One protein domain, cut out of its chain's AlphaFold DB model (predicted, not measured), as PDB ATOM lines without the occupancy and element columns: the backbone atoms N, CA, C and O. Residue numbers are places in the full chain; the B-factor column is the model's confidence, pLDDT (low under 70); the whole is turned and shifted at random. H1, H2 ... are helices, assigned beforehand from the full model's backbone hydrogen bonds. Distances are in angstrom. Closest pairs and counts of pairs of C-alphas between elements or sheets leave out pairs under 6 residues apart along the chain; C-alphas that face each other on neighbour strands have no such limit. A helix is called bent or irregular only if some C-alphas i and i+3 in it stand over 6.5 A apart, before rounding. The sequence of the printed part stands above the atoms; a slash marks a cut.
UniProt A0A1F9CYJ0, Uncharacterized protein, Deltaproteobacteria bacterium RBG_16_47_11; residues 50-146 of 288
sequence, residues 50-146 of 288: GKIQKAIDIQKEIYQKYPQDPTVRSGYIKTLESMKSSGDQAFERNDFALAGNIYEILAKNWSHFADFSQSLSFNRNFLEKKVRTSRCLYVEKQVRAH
ATOM      1  N   GLY A  50     178.775 127.930 150.744       82.56
ATOM      2  CA  GLY A  50     178.532 129.213 151.420       82.56
ATOM      3  C   GLY A  50     178.136 129.105 152.901       82.56
ATOM      4  O   GLY A  50     177.784 130.103 153.531       82.56
ATOM      5  N   LYS A  51     178.208 127.914 153.505       88.38
ATOM      6  CA  LYS A  51     177.858 127.633 154.910       88.38
ATOM      7  C   LYS A  51     179.073 127.818 155.819       88.38
ATOM      8  O   LYS A  51     179.512 126.923 156.537       88.38
ATOM      9  N   ILE A  52     179.595 129.036 155.811       88.62
ATOM     10  CA  ILE A  52     180.901 129.387 156.382       88.62
ATOM     11  C   ILE A  52     180.986 129.128 157.894       88.62
ATOM     12  O   ILE A  52     182.014 128.661 158.380       88.62
ATOM     13  N   GLN A  53     179.898 129.353 158.640       91.44
ATOM     14  CA  GLN A  53     179.865 129.048 160.075       91.44
ATOM     15  C   GLN A  53     179.992 127.536 160.343       91.44
ATOM     16  O   GLN A  53     180.697 127.128 161.257       91.44
ATOM     17  N   LYS A  54     179.390 126.684 159.505       91.81
ATOM     18  CA  LYS A  54     179.496 125.229 159.682       91.81
ATOM     19  C   LYS A  54     180.918 124.732 159.444       91.81
ATOM     20  O   LYS A  54     181.393 123.871 160.176       91.81
ATOM     21  N   ALA A  55     181.613 125.300 158.459       90.81
ATOM     22  CA  ALA A  55     183.000 124.949 158.176       90.81
ATOM     23  C   ALA A  55     183.930 125.215 159.373       90.81
ATOM     24  O   ALA A  55     184.765 124.372 159.703       90.81
ATOM     25  N   ILE A  56     183.765 126.360 160.050       91.31
ATOM     26  CA  ILE A  56     184.568 126.684 161.236       91.31
ATOM     27  C   ILE A  56     184.168 125.839 162.453       91.31
ATOM     28  O   ILE A  56     185.049 125.443 163.214       91.31
ATOM     29  N   ASP A  57     182.882 125.503 162.604       92.12
ATOM     30  CA  ASP A  57     182.389 124.654 163.696       92.12
ATOM     31  C   ASP A  57     182.959 123.228 163.614       92.12
ATOM     32  O   ASP A  57     183.408 122.689 164.625       92.12
ATOM     33  N   ILE A  58     183.032 122.653 162.405       91.38
ATOM     34  CA  ILE A  58     183.633 121.331 162.159       91.38
ATOM     35  C   ILE A  58     185.098 121.300 162.617       91.38
ATOM     36  O   ILE A  58     185.526 120.371 163.305       91.38
ATOM     37  N   GLN A  59     185.880 122.319 162.252       91.31
ATOM     38  CA  GLN A  59     187.296 122.384 162.624       91.31
ATOM     39  C   GLN A  59     187.487 122.648 164.118       91.31
ATOM     40  O   GLN A  59     188.334 122.024 164.760       91.31
ATOM     41  N   LYS A  60     186.656 123.524 164.689       92.12
ATOM     42  CA  LYS A  60     186.634 123.812 166.124       92.12
ATOM     43  C   LYS A  60     186.401 122.546 166.944       92.12
ATOM     44  O   LYS A  60     187.113 122.330 167.921       92.12
ATOM     45  N   GLU A  61     185.445 121.704 166.554       92.44
ATOM     46  CA  GLU A  61     185.130 120.473 167.285       92.44
ATOM     47  C   GLU A  61     186.335 119.520 167.350       92.44
ATOM     48  O   GLU A  61     186.634 118.950 168.400       92.44
ATOM     49  N   ILE A  62     187.072 119.371 166.247       91.31
ATOM     50  CA  ILE A  62     188.252 118.496 166.211       91.31
ATOM     51  C   ILE A  62     189.414 119.102 166.982       91.31
ATOM     52  O   ILE A  62     190.082 118.386 167.730       91.31
ATOM     53  N   TYR A  63     189.633 120.411 166.858       91.94
ATOM     54  CA  TYR A  63     190.670 121.091 167.627       91.94
ATOM     55  C   TYR A  63     190.434 120.963 169.134       91.94
ATOM     56  O   TYR A  63     191.372 120.707 169.881       91.94
ATOM     57  N   GLN A  64     189.181 121.046 169.585       91.56
ATOM     58  CA  GLN A  64     188.827 120.849 170.994       91.56
ATOM     59  C   GLN A  64     189.101 119.424 171.492       91.56
ATOM     60  O   GLN A  64     189.476 119.253 172.650       91.56
ATOM     61  N   LYS A  65     188.949 118.405 170.635       91.75
ATOM     62  CA  LYS A  65     189.267 117.006 170.976       91.75
ATOM     63  C   LYS A  65     190.774 116.746 171.030       91.75
ATOM     64  O   LYS A  65     191.220 115.945 171.848       91.75
ATOM     65  N   TYR A  66     191.555 117.426 170.186       90.38
ATOM     66  CA  TYR A  66     192.991 117.172 170.012       90.38
ATOM     67  C   TYR A  66     193.836 118.468 169.955       90.38
ATOM     68  O   TYR A  66     194.566 118.682 168.986       90.38
ATOM     69  N   PRO A  67     193.806 119.337 170.986       87.94
ATOM     70  CA  PRO A  67     194.399 120.685 170.915       87.94
ATOM     71  C   PRO A  67     195.936 120.700 170.855       87.94
ATOM     72  O   PRO A  67     196.543 121.690 170.440       87.94
ATOM     73  N   GLN A  68     196.576 119.607 171.281       88.44
ATOM     74  CA  GLN A  68     198.034 119.448 171.273       88.44
ATOM     75  C   GLN A  68     198.554 118.723 170.022       88.44
ATOM     76  O   GLN A  68     199.766 118.592 169.863       88.44
ATOM     77  N   ASP A  69     197.674 118.251 169.129       89.69
ATOM     78  CA  ASP A  69     198.106 117.606 167.888       89.69
ATOM     79  C   ASP A  69     198.498 118.676 166.846       89.69
ATOM     80  O   ASP A  69     197.647 119.456 166.395       89.69
ATOM     81  N   PRO A  70     199.775 118.735 166.419       88.62
ATOM     82  CA  PRO A  70     200.242 119.752 165.477       88.62
ATOM     83  C   PRO A  70     199.592 119.624 164.093       88.62
ATOM     84  O   PRO A  70     199.456 120.617 163.376       88.62
ATOM     85  N   THR A  71     199.157 118.421 163.715       88.00
ATOM     86  CA  THR A  71     198.485 118.153 162.440       88.00
ATOM     87  C   THR A  71     197.083 118.749 162.441       88.00
ATOM     88  O   THR A  71     196.693 119.390 161.466       88.00
ATOM     89  N   VAL A  72     196.352 118.595 163.550       90.00
ATOM     90  CA  VAL A  72     195.017 119.184 163.732       90.00
ATOM     91  C   VAL A  72     195.104 120.707 163.729       90.00
ATOM     92  O   VAL A  72     194.360 121.361 163.001       90.00
ATOM     93  N   ARG A  73     196.074 121.281 164.455       92.19
ATOM     94  CA  ARG A  73     196.325 122.730 164.430       92.19
ATOM     95  C   ARG A  73     196.634 123.233 163.016       92.19
ATOM     96  O   ARG A  73     196.064 124.230 162.582       92.19
ATOM     97  N   SER A  74     197.515 122.547 162.283       91.31
ATOM     98  CA  SER A  74     197.862 122.921 160.905       91.31
ATOM     99  C   SER A  74     196.660 122.840 159.957       91.31
ATOM    100  O   SER A  74     196.485 123.731 159.125       91.31
ATOM    101  N   GLY A  75     195.815 121.813 160.094       89.50
ATOM    102  CA  GLY A  75     194.568 121.684 159.339       89.50
ATOM    103  C   GLY A  75     193.615 122.849 159.596       89.50
ATOM    104  O   GLY A  75     193.151 123.480 158.648       89.50
ATOM    105  N   TYR A  76     193.417 123.208 160.867       92.69
ATOM    106  CA  TYR A  76     192.546 124.320 161.234       92.69
ATOM    107  C   TYR A  76     193.066 125.657 160.676       92.69
ATOM    108  O   TYR A  76     192.310 126.399 160.049       92.69
ATOM    109  N   ILE A  77     194.371 125.929 160.805       94.25
ATOM    110  CA  ILE A  77     195.014 127.110 160.202       94.25
ATOM    111  C   ILE A  77     194.733 127.172 158.694       94.25
ATOM    112  O   ILE A  77     194.286 128.205 158.203       94.25
ATOM    113  N   LYS A  78     194.920 126.068 157.960       92.06
ATOM    114  CA  LYS A  78     194.653 126.021 156.511       92.06
ATOM    115  C   LYS A  78     193.199 126.354 156.170       92.06
ATOM    116  O   LYS A  78     192.962 127.082 155.209       92.06
ATOM    117  N   THR A  79     192.229 125.864 156.943       91.75
ATOM    118  CA  THR A  79     190.816 126.211 156.735       91.75
ATOM    119  C   THR A  79     190.561 127.697 156.975       91.75
ATOM    120  O   THR A  79     189.891 128.332 156.164       91.75
ATOM    121  N   LEU A  80     191.123 128.278 158.039       95.50
ATOM    122  CA  LEU A  80     190.979 129.707 158.336       95.50
ATOM    123  C   LEU A  80     191.610 130.590 157.244       95.50
ATOM    124  O   LEU A  80     191.018 131.596 156.852       95.50
ATOM    125  N   GLU A  81     192.764 130.195 156.702       95.75
ATOM    126  CA  GLU A  81     193.390 130.866 155.554       95.75
ATOM    127  C   GLU A  81     192.544 130.751 154.283       95.75
ATOM    128  O   GLU A  81     192.357 131.741 153.577       95.75
ATOM    129  N   SER A  82     191.976 129.569 154.015       92.75
ATOM    130  CA  SER A  82     191.053 129.356 152.891       92.75
ATOM    131  C   SER A  82     189.831 130.274 153.004       92.75
ATOM    132  O   SER A  82     189.495 130.985 152.059       92.75
ATOM    133  N   MET A  83     189.228 130.370 154.195       94.75
ATOM    134  CA  MET A  83     188.128 131.301 154.468       94.75
ATOM    135  C   MET A  83     188.535 132.749 154.200       94.75
ATOM    136  O   MET A  83     187.836 133.461 153.482       94.75
ATOM    137  N   LYS A  84     189.672 133.195 154.743       96.75
ATOM    138  CA  LYS A  84     190.169 134.560 154.535       96.75
ATOM    139  C   LYS A  84     190.420 134.841 153.050       96.75
ATOM    140  O   LYS A  84     189.997 135.887 152.566       96.75
ATOM    141  N   SER A  85     191.016 133.897 152.320       95.62
ATOM    142  CA  SER A  85     191.213 133.975 150.868       95.62
ATOM    143  C   SER A  85     189.886 134.094 150.113       95.62
ATOM    144  O   SER A  85     189.754 134.958 149.252       95.62
ATOM    145  N   SER A  86     188.873 133.295 150.456       93.94
ATOM    146  CA  SER A  86     187.528 133.418 149.876       93.94
ATOM    147  C   SER A  86     186.901 134.784 150.164       93.94
ATOM    148  O   SER A  86     186.265 135.375 149.292       93.94
ATOM    149  N   GLY A  87     187.116 135.323 151.369       95.56
ATOM    150  CA  GLY A  87     186.685 136.671 151.735       95.56
ATOM    151  C   GLY A  87     187.376 137.754 150.909       95.56
ATOM    152  O   GLY A  87     186.726 138.711 150.482       95.56
ATOM    153  N   ASP A  88     188.680 137.619 150.661       98.00
ATOM    154  CA  ASP A  88     189.447 138.545 149.821       98.00
ATOM    155  C   ASP A  88     188.997 138.467 148.355       98.00
ATOM    156  O   ASP A  88     188.723 139.503 147.755       98.00
ATOM    157  N   GLN A  89     188.793 137.265 147.810       96.50
ATOM    158  CA  GLN A  89     188.284 137.081 146.445       96.50
ATOM    159  C   GLN A  89     186.875 137.658 146.264       96.50
ATOM    160  O   GLN A  89     186.595 138.316 145.262       96.50
ATOM    161  N   ALA A  90     185.974 137.438 147.226       95.94
ATOM    162  CA  ALA A  90     184.643 138.043 147.205       95.94
ATOM    163  C   ALA A  90     184.735 139.578 147.235       95.94
ATOM    164  O   ALA A  90     184.026 140.263 146.497       95.94
ATOM    165  N   PHE A  91     185.660 140.120 148.035       97.12
ATOM    166  CA  PHE A  91     185.906 141.558 148.118       97.12
ATOM    167  C   PHE A  91     186.415 142.128 146.786       97.12
ATOM    168  O   PHE A  91     185.887 143.134 146.319       97.12
ATOM    169  N   GLU A  92     187.387 141.476 146.145       97.56
ATOM    170  CA  GLU A  92     187.923 141.860 144.829       97.56
ATOM    171  C   GLU A  92     186.860 141.816 143.724       97.56
ATOM    172  O   GLU A  92     186.847 142.658 142.828       97.56
ATOM    173  N   ARG A  93     185.913 140.875 143.815       96.94
ATOM    174  CA  ARG A  93     184.766 140.762 142.900       96.94
ATOM    175  C   ARG A  93     183.627 141.742 143.208       96.94
ATOM    176  O   ARG A  93     182.591 141.692 142.548       96.94
ATOM    177  N   ASN A  94     183.792 142.638 144.184       95.69
ATOM    178  CA  ASN A  94     182.755 143.555 144.670       95.69
ATOM    179  C   ASN A  94     181.495 142.852 145.224       95.69
ATOM    180  O   ASN A  94     180.404 143.445 145.265       95.69
ATOM    181  N   ASP A  95     181.626 141.597 145.666       96.12
ATOM    182  CA  ASP A  95     180.628 140.905 146.484       96.12
ATOM    183  C   ASP A  95     180.890 141.205 147.964       96.12
ATOM    184  O   ASP A  95     181.352 140.388 148.765       96.12
ATOM    185  N   PHE A  96     180.624 142.460 148.316       95.12
ATOM    186  CA  PHE A  96     180.882 142.979 149.651       95.12
ATOM    187  C   PHE A  96     179.970 142.371 150.726       95.12
ATOM    188  O   PHE A  96     180.337 142.379 151.903       95.12
ATOM    189  N   ALA A  97     178.807 141.836 150.337       93.25
ATOM    190  CA  ALA A  97     177.903 141.144 151.251       93.25
ATOM    191  C   ALA A  97     178.526 139.828 151.718       93.25
ATOM    192  O   ALA A  97     178.675 139.612 152.925       93.25
ATOM    193  N   LEU A  98     178.949 138.989 150.766       93.75
ATOM    194  CA  LEU A  98     179.629 137.740 151.074       93.75
ATOM    195  C   LEU A  98     180.930 138.015 151.822       93.75
ATOM    196  O   LEU A  98     181.097 137.514 152.932       93.75
ATOM    197  N   ALA A  99     181.803 138.869 151.273       96.81
ATOM    198  CA  ALA A  99     183.089 139.205 151.881       96.81
ATOM    199  C   ALA A  99     182.932 139.649 153.344       96.81
ATOM    200  O   ALA A  99     183.574 139.098 154.240       96.81
ATOM    201  N   GLY A 100     182.021 140.594 153.603       94.81
ATOM    202  CA  GLY A 100     181.729 141.090 154.946       94.81
ATOM    203  C   GLY A 100     181.284 139.994 155.912       94.81
ATOM    204  O   GLY A 100     181.759 139.972 157.047       94.81
ATOM    205  N   ASN A 101     180.430 139.070 155.462       94.31
ATOM    206  CA  ASN A 101     179.978 137.928 156.257       94.31
ATOM    207  C   ASN A 101     181.144 136.988 156.613       94.31
ATOM    208  O   ASN A 101     181.308 136.626 157.777       94.31
ATOM    209  N   ILE A 102     182.014 136.671 155.646       95.75
ATOM    210  CA  ILE A 102     183.187 135.814 155.883       95.75
ATOM    211  C   ILE A 102     184.078 136.407 156.982       95.75
ATOM    212  O   ILE A 102     184.404 135.733 157.964       95.75
ATOM    213  N   TYR A 103     184.446 137.685 156.846       97.69
ATOM    214  CA  TYR A 103     185.295 138.356 157.831       97.69
ATOM    215  C   TYR A 103     184.617 138.471 159.197       97.69
ATOM    216  O   TYR A 103     185.289 138.379 160.223       97.69
ATOM    217  N   GLU A 104     183.298 138.664 159.231       95.75
ATOM    218  CA  GLU A 104     182.536 138.755 160.474       95.75
ATOM    219  C   GLU A 104     182.506 137.421 161.218       95.75
ATOM    220  O   GLU A 104     182.678 137.407 162.437       95.75
ATOM    221  N   ILE A 105     182.341 136.304 160.505       95.81
ATOM    222  CA  ILE A 105     182.419 134.962 161.094       95.81
ATOM    223  C   ILE A 105     183.812 134.723 161.677       95.81
ATOM    224  O   ILE A 105     183.920 134.316 162.837       95.81
ATOM    225  N   LEU A 106     184.876 135.034 160.927       96.75
ATOM    226  CA  LEU A 106     186.250 134.928 161.430       96.75
ATOM    227  C   LEU A 106     186.458 135.801 162.680       96.75
ATOM    228  O   LEU A 106     187.027 135.338 163.666       96.75
ATOM    229  N   ALA A 107     185.954 137.038 162.682       96.50
ATOM    230  CA  ALA A 107     186.098 137.954 163.814       96.50
ATOM    231  C   ALA A 107     185.333 137.474 165.059       96.50
ATOM    232  O   ALA A 107     185.871 137.518 166.166       96.50
ATOM    233  N   LYS A 108     184.095 136.987 164.895       95.81
ATOM    234  CA  LYS A 108     183.262 136.471 165.997       95.81
ATOM    235  C   LYS A 108     183.860 135.233 166.653       95.81
ATOM    236  O   LYS A 108     183.740 135.070 167.862       95.81
ATOM    237  N   ASN A 109     184.518 134.387 165.867       95.56
ATOM    238  CA  ASN A 109     185.125 133.151 166.347       95.56
ATOM    239  C   ASN A 109     186.587 133.325 166.793       95.56
ATOM    240  O   ASN A 109     187.212 132.340 167.171       95.56
ATOM    241  N   TRP A 110     187.130 134.550 166.798       95.69
ATOM    242  CA  TRP A 110     188.547 134.820 167.082       95.69
ATOM    243  C   TRP A 110     189.054 134.187 168.384       95.69
ATOM    244  O   TRP A 110     190.162 133.659 168.433       95.69
ATOM    245  N   SER A 111     188.243 134.202 169.445       94.62
ATOM    246  CA  SER A 111     188.609 133.616 170.742       94.62
ATOM    247  C   SER A 111     188.867 132.106 170.684       94.62
ATOM    248  O   SER A 111     189.581 131.591 171.538       94.62
ATOM    249  N   HIS A 112     188.324 131.398 169.689       93.00
ATOM    250  CA  HIS A 112     188.463 129.948 169.544       93.00
ATOM    251  C   HIS A 112     189.775 129.499 168.893       93.00
ATOM    252  O   HIS A 112     190.090 128.315 168.949       93.00
ATOM    253  N   PHE A 113     190.526 130.422 168.298       93.69
ATOM    254  CA  PHE A 113     191.820 130.148 167.667       93.69
ATOM    255  C   PHE A 113     192.882 131.193 168.046       93.69
ATOM    256  O   PHE A 113     193.903 131.363 167.376       93.69
ATOM    257  N   ALA A 114     192.635 131.934 169.130       93.25
ATOM    258  CA  ALA A 114     193.515 133.000 169.588       93.25
ATOM    259  C   ALA A 114     194.901 132.475 170.000       93.25
ATOM    260  O   ALA A 114     195.899 133.172 169.807       93.25
ATOM    261  N   ASP A 115     194.966 131.247 170.515       93.94
ATOM    262  CA  ASP A 115     196.169 130.564 170.998       93.94
ATOM    263  C   ASP A 115     197.198 130.265 169.896       93.94
ATOM    264  O   ASP A 115     198.392 130.199 170.181       93.94
ATOM    265  N   PHE A 116     196.769 130.156 168.636       94.69
ATOM    266  CA  PHE A 116     197.659 130.016 167.477       94.69
ATOM    267  C   PHE A 116     197.500 131.144 166.447       94.69
ATOM    268  O   PHE A 116     197.947 131.021 165.306       94.69
ATOM    269  N   SER A 117     196.917 132.275 166.848       94.56
ATOM    270  CA  SER A 117     196.657 133.415 165.957       94.56
ATOM    271  C   SER A 117     197.909 134.028 165.319       94.56
ATOM    272  O   SER A 117     197.817 134.615 164.247       94.56
ATOM    273  N   GLN A 118     199.085 133.859 165.932       96.00
ATOM    274  CA  GLN A 118     200.367 134.310 165.371       96.00
ATOM    275  C   GLN A 118     200.767 133.565 164.088       96.00
ATOM    276  O   GLN A 118     201.590 134.065 163.328       96.00
ATOM    277  N   SER A 119     200.186 132.389 163.841       97.06
ATOM    278  CA  SER A 119     200.431 131.590 162.636       97.06
ATOM    279  C   SER A 119     199.510 131.955 161.468       97.06
ATOM    280  O   SER A 119     199.631 131.354 160.403       97.06
ATOM    281  N   LEU A 120     198.571 132.885 161.666       97.81
ATOM    282  CA  LEU A 120     197.638 133.341 160.637       97.81
ATOM    283  C   LEU A 120     198.204 134.555 159.887       97.81
ATOM    284  O   LEU A 120     198.855 135.424 160.466       97.81
ATOM    285  N   SER A 121     197.881 134.662 158.600       97.94
ATOM    286  CA  SER A 121     198.223 135.795 157.728       97.94
ATOM    287  C   SER A 121     197.440 137.073 158.058       97.94
ATOM    288  O   SER A 121     197.663 138.131 157.465       97.94
ATOM    289  N   PHE A 122     196.501 136.986 158.998       97.94
ATOM    290  CA  PHE A 122     195.615 138.059 159.409       97.94
ATOM    291  C   PHE A 122     195.483 138.119 160.929       97.94
ATOM    292  O   PHE A 122     195.671 137.140 161.645       97.94
ATOM    293  N   ASN A 123     195.101 139.292 161.428       97.44
ATOM    294  CA  ASN A 123     194.824 139.512 162.841       97.44
ATOM    295  C   ASN A 123     193.412 140.072 163.056       97.44
ATOM    296  O   ASN A 123     192.714 140.444 162.109       97.44
ATOM    297  N   ARG A 124     192.989 140.162 164.319       95.62
ATOM    298  CA  ARG A 124     191.672 140.695 164.681       95.62
ATOM    299  C   ARG A 124     191.415 142.095 164.111       95.62
ATOM    300  O   ARG A 124     190.355 142.328 163.538       95.62
ATOM    301  N   ASN A 125     192.401 142.989 164.181       95.69
ATOM    302  CA  ASN A 125     192.283 144.355 163.658       95.69
ATOM    303  C   ASN A 125     192.063 144.373 162.136       95.69
ATOM    304  O   ASN A 125     191.275 145.172 161.628       95.69
ATOM    305  N   PHE A 126     192.738 143.484 161.399       97.19
ATOM    306  CA  PHE A 126     192.513 143.300 159.967       97.19
ATOM    307  C   PHE A 126     191.062 142.895 159.683       97.19
ATOM    308  O   PHE A 126     190.416 143.521 158.840       97.19
ATOM    309  N   LEU A 127     190.533 141.907 160.412       97.19
ATOM    310  CA  LEU A 127     189.157 141.439 160.230       97.19
ATOM    311  C   LEU A 127     188.145 142.541 160.542       97.19
ATOM    312  O   LEU A 127     187.269 142.811 159.726       97.19
ATOM    313  N   GLU A 128     188.294 143.242 161.665       93.12
ATOM    314  CA  GLU A 128     187.412 144.353 162.043       93.12
ATOM    315  C   GLU A 128     187.415 145.464 160.978       93.12
ATOM    316  O   GLU A 128     186.356 145.960 160.571       93.12
ATOM    317  N   LYS A 129     188.594 145.805 160.435       92.56
ATOM    318  CA  LYS A 129     188.718 146.760 159.326       92.56
ATOM    319  C   LYS A 129     188.016 146.260 158.062       92.56
ATOM    320  O   LYS A 129     187.305 147.041 157.423       92.56
ATOM    321  N   LYS A 130     188.196 144.990 157.694       95.94
ATOM    322  CA  LYS A 130     187.596 144.384 156.497       95.94
ATOM    323  C   LYS A 130     186.079 144.237 156.612       95.94
ATOM    324  O   LYS A 130     185.390 144.585 155.655       95.94
ATOM    325  N   VAL A 131     185.544 143.847 157.771       93.00
ATOM    326  CA  VAL A 131     184.095 143.835 158.056       93.00
ATOM    327  C   VAL A 131     183.509 145.223 157.840       93.00
ATOM    328  O   VAL A 131     182.560 145.385 157.073       93.00
ATOM    329  N   ARG A 132     184.096 146.242 158.476       87.38
ATOM    330  CA  ARG A 132     183.625 147.622 158.346       87.38
ATOM    331  C   ARG A 132     183.659 148.096 156.895       87.38
ATOM    332  O   ARG A 132     182.658 148.608 156.407       87.38
ATOM    333  N   THR A 133     184.787 147.906 156.211       89.75
ATOM    334  CA  THR A 133     184.970 148.356 154.822       89.75
ATOM    335  C   THR A 133     183.966 147.678 153.891       89.75
ATOM    336  O   THR A 133     183.293 148.356 153.123       89.75
ATOM    337  N   SER A 134     183.801 146.357 154.012       92.88
ATOM    338  CA  SER A 134     182.846 145.592 153.203       92.88
ATOM    339  C   SER A 134     181.413 146.075 153.431       92.88
ATOM    340  O   SER A 134     180.685 146.318 152.478       92.88
ATOM    341  N   ARG A 135     181.013 146.314 154.686       87.88
ATOM    342  CA  ARG A 135     179.679 146.853 154.992       87.88
ATOM    343  C   ARG A 135     179.450 148.242 154.396       87.88
ATOM    344  O   ARG A 135     178.382 148.474 153.841       87.88
ATOM    345  N   CYS A 136     180.439 149.136 154.476       85.19
ATOM    346  CA  CYS A 136     180.342 150.471 153.876       85.19
ATOM    347  C   CYS A 136     180.130 150.375 152.361       85.19
ATOM    348  O   CYS A 136     179.181 150.949 151.838       85.19
ATOM    349  N   LEU A 137     180.962 149.591 151.672       89.06
ATOM    350  CA  LEU A 137     180.883 149.427 150.220       89.06
ATOM    351  C   LEU A 137     179.600 148.712 149.774       89.06
ATOM    352  O   LEU A 137     179.024 149.058 148.744       89.06
ATOM    353  N   TYR A 138     179.114 147.744 150.557       90.56
ATOM    354  CA  TYR A 138     177.826 147.096 150.312       90.56
ATOM    355  C   TYR A 138     176.666 148.098 150.384       90.56
ATOM    356  O   TYR A 138     175.836 148.152 149.478       90.56
ATOM    357  N   VAL A 139     176.642 148.929 151.429       87.00
ATOM    358  CA  VAL A 139     175.635 149.983 151.599       87.00
ATOM    359  C   VAL A 139     175.722 151.015 150.478       87.00
ATOM    360  O   VAL A 139     174.701 151.341 149.882       87.00
ATOM    361  N   GLU A 140     176.921 151.482 150.128       85.69
ATOM    362  CA  GLU A 140     177.113 152.408 149.006       85.69
ATOM    363  C   GLU A 140     176.603 151.832 147.679       85.69
ATOM    364  O   GLU A 140     175.993 152.557 146.893       85.69
ATOM    365  N   LYS A 141     176.816 150.533 147.430       89.88
ATOM    366  CA  LYS A 141     176.307 149.836 146.239       89.88
ATOM    367  C   LYS A 141     174.775 149.805 146.214       89.88
ATOM    368  O   LYS A 141     174.193 150.125 145.183       89.88
ATOM    369  N   GLN A 142     174.136 149.473 147.338       89.50
ATOM    370  CA  GLN A 142     172.670 149.450 147.470       89.50
ATOM    371  C   GLN A 142     172.065 150.845 147.273       89.50
ATOM    372  O   GLN A 142     171.137 151.023 146.489       89.50
ATOM    373  N   VAL A 143     172.632 151.853 147.943       89.56
ATOM    374  CA  VAL A 143     172.208 153.249 147.801       89.56
ATOM    375  C   VAL A 143     172.334 153.695 146.349       89.56
ATOM    376  O   VAL A 143     171.380 154.235 145.799       89.56
ATOM    377  N   ARG A 144     173.476 153.438 145.702       88.69
ATOM    378  CA  ARG A 144     173.688 153.809 144.297       88.69
ATOM    379  C   ARG A 144     172.648 153.183 143.375       88.69
ATOM    380  O   ARG A 144     172.089 153.904 142.560       88.69
ATOM    381  N   ALA A 145     172.351 151.895 143.543       91.69
ATOM    382  CA  ALA A 145     171.329 151.217 142.751       91.69
ATOM    383  C   ALA A 145     169.956 151.899 142.891       91.69
ATOM    384  O   ALA A 145     169.300 152.169 141.890       91.69
ATOM    385  N   HIS A 146     169.553 152.268 144.112       92.38
ATOM    386  CA  HIS A 146     168.304 153.007 144.333       92.38
ATOM    387  C   HIS A 146     168.326 154.429 143.754       92.38
ATOM    388  O   HIS A 146     167.321 154.894 143.223       92.38
TER     389      HIS A 146
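What this domain is: This is residues 50 to 146 of the 288 residues of an uncharacterized protein of Deltaproteobacteria bacterium RBG_16_47_11 (UniProt A0A1F9CYJ0). Helices run lengthwise in a rod: H3 lies between the long H2 and H5, H1 folds back beside H2, and small H4 lies crosswise near H2. The 97 printed residues, all helix in class, hold H1 to H5 in chain order and no named strand. The whole is compact, radius of gyration of the C-alphas 14.5 A, spanning 52 by 24 by 18 A.

Where its parts are: Find C-alpha 70 at (200.242, 119.752, 165.477); H2 runs 32.7 A to residue 92. H5, residues 124 to 146, runs 33.3 A to (168.304, 153.007, 144.333). H1 is residues 52 to 65, 20.9 A; H3 96 to 108, 17.8 A; H4 114 to 119, 9.9 A, irregular, C-alphas 115 and 118 8.0 A apart.

How they stand to each other: Start at H3, the hub; H2, H3 and H5 form an up-and-down bundle, each running against the one before. Closest C-alphas are Gly 87 and Ala 99, 4.4 A, where hairpin H2 and H3 touch at a shallow 29 degrees, and Gly 100 and Val 131, 4.8 A, where H3 touches H5 at a shallow 27 degrees. In hairpin H1 and H2, which touch at a shallow 14 degrees, they are Gln 59 and Tyr 76, 5.8 A. H1 only just touches H3, with 3 pairs of C-alphas within 8 A, by residues 52 to 53 alone; closest are Gln 53 and Ile 105, 6.5 A. H4 is close but not clearly touching H2, closest C-alphas Ile 77 and Ser 119, 7.4 A. Every O i to N i+4 pair is within hydrogen-bond range in H1, H2, H3 and H5; H4 has 0 of 2, and 2 of 3 O i to N i+3.

The domain as a whole: C-alphas of Gln 68 and His 146 are farthest apart, 52.3 A. The printed part has no cut, the four links are tight, and no printed residue is under 70 in pLDDT.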